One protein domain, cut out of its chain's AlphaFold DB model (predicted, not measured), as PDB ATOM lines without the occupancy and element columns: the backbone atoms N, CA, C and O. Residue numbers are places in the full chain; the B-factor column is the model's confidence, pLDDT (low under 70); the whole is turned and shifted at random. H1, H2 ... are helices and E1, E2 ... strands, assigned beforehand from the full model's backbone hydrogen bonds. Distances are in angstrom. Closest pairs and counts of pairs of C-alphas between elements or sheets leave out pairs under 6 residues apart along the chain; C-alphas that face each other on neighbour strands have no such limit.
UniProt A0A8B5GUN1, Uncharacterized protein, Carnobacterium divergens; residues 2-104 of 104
ATOM      1  N   LYS A   2     152.415 149.366 203.277       59.34
ATOM      2  CA  LYS A   2     151.927 149.314 204.682       59.34
ATOM      3  C   LYS A   2     150.819 148.285 204.968       59.34
ATOM      4  O   LYS A   2     150.928 147.567 205.949       59.34
ATOM      5  N   LYS A   3     149.810 148.168 204.092       61.41
ATOM      6  CA  LYS A   3     148.745 147.156 204.247       61.41
ATOM      7  C   LYS A   3     149.291 145.721 204.279       61.41
ATOM      8  O   LYS A   3     148.914 144.965 205.155       61.41
ATOM      9  N   ASN A   4     150.258 145.412 203.411       85.69
ATOM     10  CA  ASN A   4     150.876 144.086 203.337       85.69
ATOM     11  C   ASN A   4     151.680 143.752 204.609       85.69
ATOM     12  O   ASN A   4     151.652 142.626 205.073       85.69
ATOM     13  N   TYR A   5     152.367 144.729 205.209       92.25
ATOM     14  CA  TYR A   5     153.119 144.500 206.448       92.25
ATOM     15  C   TYR A   5     152.215 144.170 207.640       92.25
ATOM     16  O   TYR A   5     152.437 143.176 208.323       92.25
ATOM     17  N   GLU A   6     151.192 144.993 207.883       92.94
ATOM     18  CA  GLU A   6     150.283 144.782 209.016       92.94
ATOM     19  C   GLU A   6     149.502 143.471 208.872       92.94
ATOM     20  O   GLU A   6     149.370 142.739 209.848       92.94
ATOM     21  N   GLU A   7     149.037 143.144 207.661       93.75
ATOM     22  CA  GLU A   7     148.355 141.877 207.364       93.75
ATOM     23  C   GLU A   7     149.265 140.671 207.638       93.75
ATOM     24  O   GLU A   7     148.857 139.751 208.345       93.75
ATOM     25  N   ARG A   8     150.516 140.706 207.165       94.69
ATOM     26  CA  ARG A   8     151.495 139.633 207.399       94.69
ATOM     27  C   ARG A   8     151.868 139.477 208.867       94.69
ATOM     28  O   ARG A   8     151.938 138.361 209.367       94.69
ATOM     29  N   LEU A   9     152.059 140.582 209.583       95.62
ATOM     30  CA  LEU A   9     152.384 140.538 211.007       95.62
ATOM     31  C   LEU A   9     151.214 139.990 211.841       95.62
ATOM     32  O   LEU A   9     151.429 139.236 212.788       95.62
ATOM     33  N   LEU A  10     149.971 140.331 211.482       95.75
ATOM     34  CA  LEU A  10     148.783 139.745 212.107       95.75
ATOM     35  C   LEU A  10     148.672 138.246 211.811       95.75
ATOM     36  O   LEU A  10     148.445 137.473 212.740       95.75
ATOM     37  N   GLN A  11     148.890 137.836 210.559       95.88
ATOM     38  CA  GLN A  11     148.914 136.424 210.176       95.88
ATOM     39  C   GLN A  11     149.985 135.650 210.960       95.88
ATOM     40  O   GLN A  11     149.686 134.602 211.527       95.88
ATOM     41  N   TYR A  12     151.193 136.205 211.094       96.12
ATOM     42  CA  TYR A  12     152.264 135.609 211.893       96.12
ATOM     43  C   TYR A  12     151.850 135.395 213.359       96.12
ATOM     44  O   TYR A  12     152.121 134.338 213.936       96.12
ATOM     45  N   PHE A  13     151.165 136.368 213.976       97.12
ATOM     46  CA  PHE A  13     150.655 136.217 215.342       97.12
ATOM     47  C   PHE A  13     149.611 135.104 215.463       97.12
ATOM     48  O   PHE A  13     149.600 134.392 216.472       97.12
ATOM     49  N   GLU A  14     148.742 134.950 214.465       95.88
ATOM     50  CA  GLU A  14     147.743 133.880 214.428       95.88
ATOM     51  C   GLU A  14     148.400 132.502 214.286       95.88
ATOM     52  O   GLU A  14     148.127 131.612 215.096       95.88
ATOM     53  N   GLU A  15     149.314 132.345 213.326       95.44
ATOM     54  CA  GLU A  15     150.027 131.091 213.044       95.44
ATOM     55  C   GLU A  15     150.861 130.615 214.243       95.44
ATOM     56  O   GLU A  15     150.859 129.427 214.576       95.44
ATOM     57  N   ASN A  16     151.490 131.547 214.964       94.56
ATOM     58  CA  ASN A  16     152.323 131.254 216.134       94.56
ATOM     59  C   ASN A  16     151.561 131.279 217.471       94.56
ATOM     60  O   ASN A  16     152.170 131.197 218.537       94.56
ATOM     61  N   ASN A  17     150.225 131.377 217.450       94.31
ATOM     62  CA  ASN A  17     149.381 131.438 218.652       94.31
ATOM     63  C   ASN A  17     149.777 132.543 219.659       94.31
ATOM     64  O   ASN A  17     149.572 132.405 220.869       94.31
ATOM     65  N   ILE A  18     150.286 133.675 219.174       95.81
ATOM     66  CA  ILE A  18     150.691 134.816 220.001       95.81
ATOM     67  C   ILE A  18     149.434 135.615 220.352       95.81
ATOM     68  O   ILE A  18     149.055 136.539 219.643       95.81
ATOM     69  N   ARG A  19     148.734 135.241 221.431       93.56
ATOM     70  CA  ARG A  19     147.428 135.834 221.801       93.56
ATOM     71  C   ARG A  19     147.508 137.012 222.769       93.56
ATOM     72  O   ARG A  19     146.535 137.756 222.902       93.56
ATOM     73  N   ASP A  20     148.629 137.179 223.468       95.56
ATOM     74  CA  ASP A  20     148.814 138.304 224.386       95.56
ATOM     75  C   ASP A  20     148.947 139.610 223.593       95.56
ATOM     76  O   ASP A  20     149.955 139.869 222.935       95.56
ATOM     77  N   LYS A  21     147.926 140.467 223.694       96.38
ATOM     78  CA  LYS A  21     147.889 141.767 223.015       96.38
ATOM     79  C   LYS A  21     149.053 142.672 223.407       96.38
ATOM     80  O   LYS A  21     149.527 143.428 222.570       96.38
ATOM     81  N   LYS A  22     149.530 142.620 224.655       97.12
ATOM     82  CA  LYS A  22     150.671 143.443 225.079       97.12
ATOM     83  C   LYS A  22     151.961 142.975 224.417       97.12
ATOM     84  O   LYS A  22     152.773 143.811 224.035       97.12
ATOM     85  N   LEU A  23     152.134 141.663 224.260       96.75
ATOM     86  CA  LEU A  23     153.270 141.093 223.538       96.75
ATOM     87  C   LEU A  23     153.209 141.440 222.048       96.75
ATOM     88  O   LEU A  23     154.210 141.889 221.500       96.75
ATOM     89  N   GLN A  24     152.038 141.327 221.414       97.12
ATOM     90  CA  GLN A  24     151.852 141.756 220.022       97.12
ATOM     91  C   GLN A  24     152.229 143.232 219.822       97.12
ATOM     92  O   GLN A  24     152.966 143.564 218.896       97.12
ATOM     93  N   GLU A  25     151.755 144.124 220.699       96.81
ATOM     94  CA  GLU A  25     152.087 145.552 220.632       96.81
ATOM     95  C   GLU A  25     153.573 145.818 220.899       96.81
ATOM     96  O   GLU A  25     154.167 146.680 220.248       96.81
ATOM     97  N   ALA A  26     154.204 145.056 221.799       96.44
ATOM     98  CA  ALA A  26     155.647 145.127 221.997       96.44
ATOM     99  C   ALA A  26     156.393 144.738 220.712       96.44
ATOM    100  O   ALA A  26     157.222 145.518 220.251       96.44
ATOM    101  N   ILE A  27     156.060 143.603 220.089       96.00
ATOM    102  CA  ILE A  27     156.677 143.148 218.831       96.00
ATOM    103  C   ILE A  27     156.520 144.205 217.730       96.00
ATOM    104  O   ILE A  27     157.517 144.610 217.134       96.00
ATOM    105  N   LYS A  28     155.302 144.724 217.519       95.06
ATOM    106  CA  LYS A  28     155.036 145.813 216.559       95.06
ATOM    107  C   LYS A  28     155.915 147.032 216.816       95.06
ATOM    108  O   LYS A  28     156.500 147.588 215.894       95.06
ATOM    109  N   THR A  29     156.004 147.445 218.078       94.25
ATOM    110  CA  THR A  29     156.793 148.616 218.470       94.25
ATOM    111  C   THR A  29     158.284 148.388 218.229       94.25
ATOM    112  O   THR A  29     158.965 149.317 217.808       94.25
ATOM    113  N   ARG A  30     158.796 147.174 218.485       92.81
ATOM    114  CA  ARG A  30     160.223 146.852 218.330       92.81
ATOM    115  C   ARG A  30     160.655 146.674 216.883       92.81
ATOM    116  O   ARG A  30     161.730 147.144 216.551       92.81
ATOM    117  N   LEU A  31     159.826 146.061 216.038       91.44
ATOM    118  CA  LEU A  31     160.075 146.006 214.591       91.44
ATOM    119  C   LEU A  31     159.992 147.387 213.933       91.44
ATOM    120  O   LEU A  31     160.626 147.642 212.911       91.44
ATOM    121  N   GLY A  32     159.159 148.265 214.496       88.25
ATOM    122  CA  GLY A  32     158.819 149.538 213.887       88.25
ATOM    123  C   GLY A  32     157.967 149.366 212.627       88.25
ATOM    124  O   GLY A  32     157.271 148.364 212.431       88.25
ATOM    125  N   TYR A  33     157.986 150.394 211.779       87.94
ATOM    126  CA  TYR A  33     157.342 150.355 210.469       87.94
ATOM    127  C   TYR A  33     158.389 150.103 209.381       87.94
ATOM    128  O   TYR A  33     159.471 150.685 209.475       87.94
ATOM    129  N   PRO A  34     158.039 149.349 208.321       90.38
ATOM    130  CA  PRO A  34     158.879 149.178 207.144       90.38
ATOM    131  C   PRO A  34     159.418 150.514 206.643       90.38
ATOM    132  O   PRO A  34     158.635 151.424 206.342       90.38
ATOM    133  N   THR A  35     160.740 150.642 206.584       87.88
ATOM    134  CA  THR A  35     161.404 151.892 206.207       87.88
ATOM    135  C   THR A  35     162.772 151.623 205.608       87.88
ATOM    136  O   THR A  35     163.482 150.734 206.063       87.88
ATOM    137  N   GLY A  36     163.172 152.427 204.623       85.94
ATOM    138  CA  GLY A  36     164.514 152.370 204.061       85.94
ATOM    139  C   GLY A  36     164.818 151.080 203.294       85.94
ATOM    140  O   GLY A  36     164.033 150.133 203.235       85.94
ATOM    141  N   LYS A  37     166.000 151.076 202.678       87.31
ATOM    142  CA  LYS A  37     166.569 149.917 201.984       87.31
ATOM    143  C   LYS A  37     167.609 149.246 202.870       87.31
ATOM    144  O   LYS A  37     168.247 149.948 203.656       87.31
ATOM    145  N   LEU A  38     167.824 147.947 202.666       84.06
ATOM    146  CA  LEU A  38     168.823 147.146 203.376       84.06
ATOM    147  C   LEU A  38     170.173 147.864 203.476       84.06
ATOM    148  O   LEU A  38     170.601 148.189 204.576       84.06
ATOM    149  N   ASP A  39     170.777 148.220 202.339       82.19
ATOM    150  CA  ASP A  39     172.095 148.870 202.299       82.19
ATOM    151  C   ASP A  39     172.145 150.153 203.131       82.19
ATOM    152  O   ASP A  39     173.156 150.469 203.745       82.19
ATOM    153  N   LYS A  40     171.051 150.922 203.163       82.88
ATOM    154  CA  LYS A  40     170.996 152.161 203.938       82.88
ATOM    155  C   LYS A  40     170.973 151.867 205.435       82.88
ATOM    156  O   LYS A  40     171.716 152.496 206.171       82.88
ATOM    157  N   ILE A  41     170.147 150.909 205.857       82.44
ATOM    158  CA  ILE A  41     170.068 150.497 207.261       82.44
ATOM    159  C   ILE A  41     171.410 149.919 207.713       82.44
ATOM    160  O   ILE A  41     171.899 150.303 208.766       82.44
ATOM    161  N   LEU A  42     172.037 149.067 206.897       79.75
ATOM    162  CA  LEU A  42     173.351 148.495 207.198       79.75
ATOM    163  C   LEU A  42     174.446 149.564 207.306       79.75
ATOM    164  O   LEU A  42     175.255 149.489 208.216       79.75
ATOM    165  N   ASN A  43     174.442 150.586 206.444       80.88
ATOM    166  CA  ASN A  43     175.399 151.698 206.540       80.88
ATOM    167  C   ASN A  43     175.184 152.589 207.778       80.88
ATOM    168  O   ASN A  43     176.120 153.255 208.217       80.88
ATOM    169  N   ASP A  44     173.960 152.644 208.314       76.69
ATOM    170  CA  ASP A  44     173.640 153.395 209.535       76.69
ATOM    171  C   ASP A  44     174.046 152.620 210.812       76.69
ATOM    172  O   ASP A  44     174.134 153.202 211.896       76.69
ATOM    173  N   ILE A  45     174.304 151.313 210.693       76.69
ATOM    174  CA  ILE A  45     174.748 150.426 211.771       76.69
ATOM    175  C   ILE A  45     176.284 150.485 211.856       76.69
ATOM    176  O   ILE A  45     176.980 150.159 210.899       76.69
ATOM    177  N   ASP A  46     176.840 150.900 213.001       66.19
ATOM    178  CA  ASP A  46     178.299 150.920 213.210       66.19
ATOM    179  C   ASP A  46     178.854 149.486 213.274       66.19
ATOM    180  O   ASP A  46     178.664 148.758 214.253       66.19
ATOM    181  N   GLU A  47     179.557 149.090 212.211       62.25
ATOM    182  CA  GLU A  47     180.082 147.739 211.984       62.25
ATOM    183  C   GLU A  47     181.078 147.264 213.059       62.25
ATOM    184  O   GLU A  47     181.341 146.068 213.181       62.25
ATOM    185  N   ASN A  48     181.647 148.168 213.865       59.34
ATOM    186  CA  ASN A  48     182.791 147.836 214.716       59.34
ATOM    187  C   ASN A  48     182.439 147.104 216.025       59.34
ATOM    188  O   ASN A  48     183.351 146.706 216.751       59.34
ATOM    189  N   THR A  49     181.154 146.928 216.362       57.84
ATOM    190  CA  THR A  49     180.741 146.385 217.681       57.84
ATOM    191  C   THR A  49     179.485 145.505 217.680       57.84
ATOM    192  O   THR A  49     178.982 145.173 218.754       57.84
ATOM    193  N   GLN A  50     178.962 145.112 216.515       74.12
ATOM    194  CA  GLN A  50     177.607 144.556 216.415       74.12
ATOM    195  C   GLN A  50     177.571 143.295 215.542       74.12
ATOM    196  O   GLN A  50     178.224 143.232 214.502       74.12
ATOM    197  N   VAL A  51     176.806 142.281 215.961       80.62
ATOM    198  CA  VAL A  51     176.508 141.092 215.145       80.62
ATOM    199  C   VAL A  51     175.176 141.329 214.450       80.62
ATOM    200  O   VAL A  51     174.188 141.618 215.120       80.62
ATOM    201  N   TYR A  52     175.130 141.188 213.126       80.56
ATOM    202  CA  TYR A  52     173.888 141.327 212.369       80.56
ATOM    203  C   TYR A  52     173.449 140.007 211.735       80.56
ATOM    204  O   TYR A  52     174.253 139.243 211.198       80.56
ATOM    205  N   ILE A  53     172.143 139.765 211.785       83.75
ATOM    206  CA  ILE A  53     171.451 138.703 211.061       83.75
ATOM    207  C   ILE A  53     170.495 139.390 210.091       83.75
ATOM    208  O   ILE A  53     169.655 140.191 210.497       83.75
ATOM    209  N   TYR A  54     170.635 139.077 208.808       83.94
ATOM    210  CA  TYR A  54     169.727 139.518 207.758       83.94
ATOM    211  C   TYR A  54     169.006 138.308 207.182       83.94
ATOM    212  O   TYR A  54     169.633 137.277 206.920       83.94
ATOM    213  N   ASP A  55     167.706 138.460 206.959       87.56
ATOM    214  CA  ASP A  55     166.884 137.459 206.302       87.56
ATOM    215  C   ASP A  55     165.963 138.124 205.277       87.56
ATOM    216  O   ASP A  55     165.479 139.242 205.472       87.56
ATOM    217  N   VAL A  56     165.685 137.403 204.191       80.12
ATOM    218  CA  VAL A  56     164.819 137.864 203.095       80.12
ATOM    219  C   VAL A  56     163.394 138.143 203.561       80.12
ATOM    220  O   VAL A  56     162.620 138.768 202.841       80.12
ATOM    221  N   ASN A  57     163.035 137.661 204.753       89.75
ATOM    222  CA  ASN A  57     161.717 137.837 205.306       89.75
ATOM    223  C   ASN A  57     161.721 138.247 206.784       89.75
ATOM    224  O   ASN A  57     162.374 137.613 207.611       89.75
ATOM    225  N   PHE A  58     160.953 139.279 207.141       93.00
ATOM    226  CA  PHE A  58     160.934 139.787 208.516       93.00
ATOM    227  C   PHE A  58     160.336 138.810 209.541       93.00
ATOM    228  O   PHE A  58     160.622 138.913 210.729       93.00
ATOM    229  N   GLU A  59     159.514 137.847 209.135       95.25
ATOM    230  CA  GLU A  59     159.031 136.808 210.048       95.25
ATOM    231  C   GLU A  59     160.182 135.901 210.516       95.25
ATOM    232  O   GLU A  59     160.198 135.506 211.678       95.25
ATOM    233  N   SER A  60     161.206 135.673 209.684       93.50
ATOM    234  CA  SER A  60     162.362 134.841 210.045       93.50
ATOM    235  C   SER A  60     163.149 135.416 211.231       93.50
ATOM    236  O   SER A  60     163.656 134.668 212.065       93.50
ATOM    237  N   ILE A  61     163.232 136.750 211.358       93.69
ATOM    238  CA  ILE A  61     163.853 137.372 212.542       93.69
ATOM    239  C   ILE A  61     162.962 137.241 213.785       93.69
ATOM    240  O   ILE A  61     163.479 137.177 214.897       93.69
ATOM    241  N   LEU A  62     161.636 137.156 213.627       95.19
ATOM    242  CA  LEU A  62     160.727 136.877 214.741       95.19
ATOM    243  C   LEU A  62     160.805 135.414 215.190       95.19
ATOM    244  O   LEU A  62     160.690 135.143 216.387       95.19
ATOM    245  N   ASP A  63     161.058 134.484 214.268       95.12
ATOM    246  CA  ASP A  63     161.197 133.057 214.573       95.12
ATOM    247  C   ASP A  63     162.347 132.778 215.553       95.12
ATOM    248  O   ASP A  63     162.266 131.839 216.351       95.12
ATOM    249  N   LEU A  64     163.374 133.638 215.588       92.88
ATOM    250  CA  LEU A  64     164.464 133.580 216.573       92.88
ATOM    251  C   LEU A  64     163.960 133.695 218.023       92.88
ATOM    252  O   LEU A  64     164.574 133.157 218.945       92.88
ATOM    253  N   TYR A  65     162.811 134.342 218.224       93.56
ATOM    254  CA  TYR A  65     162.168 134.529 219.523       93.56
ATOM    255  C   TYR A  65     160.986 133.577 219.752       93.56
ATOM    256  O   TYR A  65     160.383 133.618 220.826       93.56
ATOM    257  N   SER A  66     160.653 132.706 218.791       93.06
ATOM    258  CA  SER A  66     159.454 131.847 218.814       93.06
ATOM    259  C   SER A  66     159.300 131.032 220.102       93.06
ATOM    260  O   SER A  66     158.223 130.994 220.701       93.06
ATOM    261  N   ASN A  67     160.402 130.465 220.600       92.06
ATOM    262  CA  ASN A  67     160.436 129.687 221.842       92.06
ATOM    263  C   ASN A  67     159.988 130.486 223.081       92.06
ATOM    264  O   ASN A  67     159.522 129.900 224.058       92.06
ATOM    265  N   LEU A  68     160.122 131.817 223.056       92.88
ATOM    266  CA  LEU A  68     159.760 132.694 224.170       92.88
ATOM    267  C   LEU A  68     158.252 132.943 224.239       92.88
ATOM    268  O   LEU A  68     157.724 133.182 225.323       92.88
ATOM    269  N   TYR A  69     157.542 132.903 223.109       92.25
ATOM    270  CA  TYR A  69     156.168 133.404 223.024       92.25
ATOM    271  C   TYR A  69     155.148 132.592 223.827       92.25
ATOM    272  O   TYR A  69     154.118 133.132 224.228       92.25
ATOM    273  N   CYS A  70     155.435 131.320 224.103       87.69
ATOM    274  CA  CYS A  70     154.583 130.463 224.932       87.69
ATOM    275  C   CYS A  70     154.946 130.493 226.427       87.69
ATOM    276  O   CYS A  70     154.307 129.806 227.223       87.69
ATOM    277  N   MET A  71     155.976 131.245 226.826       91.88
ATOM    278  CA  MET A  71     156.421 131.306 228.220       91.88
ATOM    279  C   MET A  71     155.515 132.226 229.050       91.88
ATOM    280  O   MET A  71     155.052 133.258 228.571       91.88
ATOM    281  N   GLU A  72     155.325 131.908 230.336       91.81
ATOM    282  CA  GLU A  72     154.493 132.697 231.271       91.81
ATOM    283  C   GLU A  72     154.906 134.181 231.341       91.81
ATOM    284  O   GLU A  72     154.084 135.061 231.581       91.81
ATOM    285  N   LYS A  73     156.187 134.465 231.074       94.25
ATOM    286  CA  LYS A  73     156.791 135.803 231.099       94.25
ATOM    287  C   LYS A  73     157.240 136.301 229.724       94.25
ATOM    288  O   LYS A  73     158.133 137.141 229.650       94.25
ATOM    289  N   ALA A  74     156.627 135.821 228.640       95.31
ATOM    290  CA  ALA A  74     157.014 136.160 227.268       95.31
ATOM    291  C   ALA A  74     157.186 137.674 227.036       95.31
ATOM    292  O   ALA A  74     158.193 138.105 226.483       95.31
ATOM    293  N   LEU A  75     156.248 138.496 227.525       95.81
ATOM    294  CA  LEU A  75     156.321 139.959 227.424       95.81
ATOM    295  C   LEU A  75     157.528 140.564 228.157       95.81
ATOM    296  O   LEU A  75     158.175 141.464 227.621       95.81
ATOM    297  N   GLU A  76     157.802 140.124 229.389       95.19
ATOM    298  CA  GLU A  76     158.955 140.599 230.167       95.19
ATOM    299  C   GLU A  76     160.260 140.190 229.487       95.19
ATOM    300  O   GLU A  76     161.145 141.023 229.321       95.19
ATOM    301  N   MET A  77     160.358 138.934 229.045       95.12
ATOM    302  CA  MET A  77     161.553 138.412 228.381       95.12
ATOM    303  C   MET A  77     161.814 139.130 227.058       95.12
ATOM    304  O   MET A  77     162.924 139.602 226.830       95.12
ATOM    305  N   PHE A  78     160.784 139.296 226.225       95.75
ATOM    306  CA  PHE A  78     160.900 140.021 224.962       95.75
ATOM    307  C   PHE A  78     161.306 141.485 225.178       95.75
ATOM    308  O   PHE A  78     162.182 141.989 224.487       95.75
ATOM    309  N   ASN A  79     160.733 142.171 226.176       94.62
ATOM    310  CA  ASN A  79     161.156 143.533 226.521       94.62
ATOM    311  C   ASN A  79     162.528 143.603 227.196       94.62
ATOM    312  O   ASN A  79     163.117 144.678 227.218       94.62
ATOM    313  N   GLY A  80     163.024 142.508 227.767       93.81
ATOM    314  CA  GLY A  80     164.397 142.415 228.246       93.81
ATOM    315  C   GLY A  80     165.386 142.332 227.088       93.81
ATOM    316  O   GLY A  80     166.398 143.020 227.114       93.81
ATOM    317  N   ILE A  81     165.067 141.540 226.061       93.88
ATOM    318  CA  ILE A  81     165.961 141.271 224.926       93.88
ATOM    319  C   ILE A  81     165.917 142.394 223.885       93.88
ATOM    320  O   ILE A  81     166.961 142.907 223.502       93.88
ATOM    321  N   CYS A  82     164.716 142.819 223.485       93.56
ATOM    322  CA  CYS A  82     164.498 143.836 222.450       93.56
ATOM    323  C   CYS A  82     164.161 145.218 223.047       93.56
ATOM    324  O   CYS A  82     163.543 146.073 222.411       93.56
ATOM    325  N   GLY A  83     164.449 145.403 224.337       86.94
ATOM    326  CA  GLY A  83     164.135 146.602 225.109       86.94
ATOM    327  C   GLY A  83     165.056 147.787 224.855       86.94
ATOM    328  O   GLY A  83     166.039 147.693 224.142       86.94
ATOM    329  N   TYR A  84     164.787 148.904 225.541       81.31
ATOM    330  CA  TYR A  84     165.705 150.059 225.567       81.31
ATOM    331  C   TYR A  84     167.093 149.702 226.129       81.31
ATOM    332  O   TYR A  84     168.092 150.284 225.729       81.31
ATOM    333  N   PHE A  85     167.138 148.746 227.059       79.88
ATOM    334  CA  PHE A  85     168.371 148.178 227.616       79.88
ATOM    335  C   PHE A  85     168.663 146.777 227.060       79.88
ATOM    336  O   PHE A  85     169.464 146.047 227.638       79.88
ATOM    337  N   GLY A  86     167.936 146.376 226.016       84.06
ATOM    338  CA  GLY A  86     168.115 145.091 225.370       84.06
ATOM    339  C   GLY A  86     169.324 145.096 224.447       84.06
ATOM    340  O   GLY A  86     169.835 146.154 224.084       84.06
ATOM    341  N   THR A  87     169.780 143.905 224.081       88.69
ATOM    342  CA  THR A  87     170.901 143.725 223.153       88.69
ATOM    343  C   THR A  87     170.443 143.761 221.705       88.69
ATOM    344  O   THR A  87     171.225 144.139 220.836       88.69
ATOM    345  N   ASP A  88     169.184 143.399 221.452       92.12
ATOM    346  CA  ASP A  88     168.661 143.155 220.116       92.12
ATOM    347  C   ASP A  88     167.827 144.337 219.617       92.12
ATOM    348  O   ASP A  88     166.853 144.763 220.239       92.12
ATOM    349  N   THR A  89     168.185 144.844 218.443       90.56
ATOM    350  CA  THR A  89     167.416 145.847 217.707       90.56
ATOM    351  C   THR A  89     166.898 145.226 216.417       90.56
ATOM    352  O   THR A  89     167.663 144.634 215.657       90.56
ATOM    353  N   LEU A  90     165.593 145.354 216.178       92.62
ATOM    354  CA  LEU A  90     164.906 144.765 215.031       92.62
ATOM    355  C   LEU A  90     164.538 145.847 214.019       92.62
ATOM    356  O   LEU A  90     164.062 146.916 214.395       92.62
ATOM    357  N   PHE A  91     164.693 145.538 212.737       91.12
ATOM    358  CA  PHE A  91     164.288 146.405 211.639       91.12
ATOM    359  C   PHE A  91     163.539 145.612 210.574       91.12
ATOM    360  O   PHE A  91     163.808 144.431 210.346       91.12
ATOM    361  N   VAL A  92     162.633 146.308 209.889       92.88
ATOM    362  CA  VAL A  92     161.945 145.811 208.696       92.88
ATOM    363  C   VAL A  92     162.202 146.780 207.551       92.88
ATOM    364  O   VAL A  92     161.951 147.983 207.681       92.88
ATOM    365  N   THR A  93     162.705 146.272 206.429       91.44
ATOM    366  CA  THR A  93     162.947 147.090 205.233       91.44
ATOM    367  C   THR A  93     161.638 147.373 204.493       91.44
ATOM    368  O   THR A  93     160.610 146.734 204.728       91.44
ATOM    369  N   GLU A  94     161.649 148.334 203.567       90.69
ATOM    370  CA  GLU A  94     160.502 148.614 202.688       90.69
ATOM    371  C   GLU A  94     160.017 147.376 201.908       90.69
ATOM    372  O   GLU A  94     158.809 147.193 201.725       90.69
ATOM    373  N   ASP A  95     160.938 146.490 201.535       90.44
ATOM    374  CA  ASP A  95     160.655 145.254 200.802       90.44
ATOM    375  C   ASP A  95     160.268 144.074 201.724       90.44
ATOM    376  O   ASP A  95     160.085 142.955 201.253       90.44
ATOM    377  N   LEU A  96     160.029 144.345 203.017       91.88
ATOM    378  CA  LEU A  96     159.621 143.388 204.059       91.88
ATOM    379  C   LEU A  96     160.693 142.362 204.452       91.88
ATOM    380  O   LEU A  96     160.371 141.271 204.923       91.88
ATOM    381  N   GLU A  97     161.957 142.732 204.310       92.12
ATOM    382  CA  GLU A  97     163.081 141.936 204.800       92.12
ATOM    383  C   GLU A  97     163.339 142.233 206.280       92.12
ATOM    384  O   GLU A  97     163.048 143.334 206.761       92.12
ATOM    385  N   GLY A  98     163.885 141.254 206.997       91.88
ATOM    386  CA  GLY A  98     164.194 141.360 208.418       91.88
ATOM    387  C   GLY A  98     165.671 141.616 208.664       91.88
ATOM    388  O   GLY A  98     166.525 140.947 208.085       91.88
ATOM    389  N   ILE A  99     165.974 142.542 209.570       91.62
ATOM    390  CA  ILE A  99     167.334 142.746 210.075       91.62
ATOM    391  C   ILE A  99     167.284 142.711 211.601       91.62
ATOM    392  O   ILE A  99     166.531 143.462 212.221       91.62
ATOM    393  N   LEU A 100     168.100 141.851 212.201       91.94
ATOM    394  CA  LEU A 100     168.394 141.839 213.629       91.94
ATOM    395  C   LEU A 100     169.831 142.314 213.828       91.94
ATOM    396  O   LEU A 100     170.753 141.808 213.193       91.94
ATOM    397  N   VAL A 101     170.012 143.254 214.745       89.56
ATOM    398  CA  VAL A 101     171.310 143.748 215.189       89.56
ATOM    399  C   VAL A 101     171.453 143.479 216.678       89.56
ATOM    400  O   VAL A 101     170.674 143.998 217.474       89.56
ATOM    401  N   THR A 102     172.459 142.697 217.051       88.81
ATOM    402  CA  THR A 102     172.787 142.388 218.442       88.81
ATOM    403  C   THR A 102     174.031 143.165 218.859       88.81
ATOM    404  O   THR A 102     175.100 143.045 218.255       88.81
ATOM    405  N   THR A 103     173.886 143.957 219.916       82.00
ATOM    406  CA  THR A 103     174.958 144.727 220.562       82.00
ATOM    407  C   THR A 103     175.443 143.986 221.816       82.00
ATOM    408  O   THR A 103     174.635 143.396 222.536       82.00
ATOM    409  N   HIS A 104     176.763 143.945 222.036       69.38
ATOM    410  CA  HIS A 104     177.409 143.256 223.166       69.38
ATOM    411  C   HIS A 104     177.696 144.186 224.348       69.38
ATOM    412  O   HIS A 104     178.073 145.354 224.103       69.38
TER     413      HIS A 104
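AT A GLANCE: This is residues 2 to 104 of the 104 residues of an uncharacterized protein of Carnobacterium divergens (UniProt A0A8B5GUN1). What is the overall picture? A small antiparallel sheet of three strands has four helices gathered to one side of it: H4 packs over E3, H2 meets E2 with its residues 27 to 31, H5 lies side by side with H2, and H1 lies farther out, near H2 and H4. The fifth helix, H3, only grazes the sheet and is apart from the other helices. What is it built of? The printed part has 103 residues, with five named helices and three named strands in the order H1 H2 H3 E1 H4 H5 E2 E3; the sheet's order is E1 E3 E2, and the class is mixed. How large is it? It is compact, with a radius of gyration of the C-alphas of 13.2 A and spans of 36 by 32 by 18 A.

HOW THE PARTS SIT: How do the first helices stand? H1, residues 2 to 15, and H2, residues 21 to 31, are close but not clearly touching, with their closest C-alphas, Phe 13 and Gln 24, 7.3 A apart, at a steep tilt of 48 degrees. H2 touches H5, residues 74 to 81, at a shallow tilt of 23 degrees, the same way; their closest C-alphas, Leu 23 and Leu 75, are 5.1 A apart. How do the strands pair? E1, residues 50 to 55, is antiparallel to E3, residues 98 to 103, with N 53 and O 100 within hydrogen-bond range at 2.8 A. E2, residues 88 to 92, forms a hairpin with E3, with N 91 and O 99 at 2.8 A. What is on the sheet? H4, residues 58 to 63, lies over E3 at a height over the sheet of 7.5 A, on the same face as H2; the closest C-alphas of H4 and E3, Phe 58 and Gly 98, are 3.6 A apart. E1, H4, H5 and E2 form a split strand-helix-strand unit, two strands running the same way with helices between them in the chain and E3 between them in the sheet, and its crossover is right-handed. How regular are the helix backbones? Every O i to N i+4 pair is within hydrogen-bond range in H1, H2, H5 and H3, residues 38 to 44, and 1 of 2 in H4.

IN THESE COORDINATES: Where does the first element begin? H1 begins at C-alpha 2, (151.927, 149.314, 204.682), and is 20.1 A long; H2 is 15.4 A long. Where does the last one end? E3, 16.6 A long, ends at C-alpha 103, (174.958, 144.727, 220.562); E1 is 16.4 A long and E2 13.5 A.

THE WHOLE: How far does it reach? The two C-alphas farthest apart, those of Arg 19 and Asn 48, are 38.0 A apart. Is anything cut, long or uncertain? The printed part has no cut and no long link. Its mean pLDDT is 88.7, with residues 2 to 3, 46 to 49 and 104 under 70.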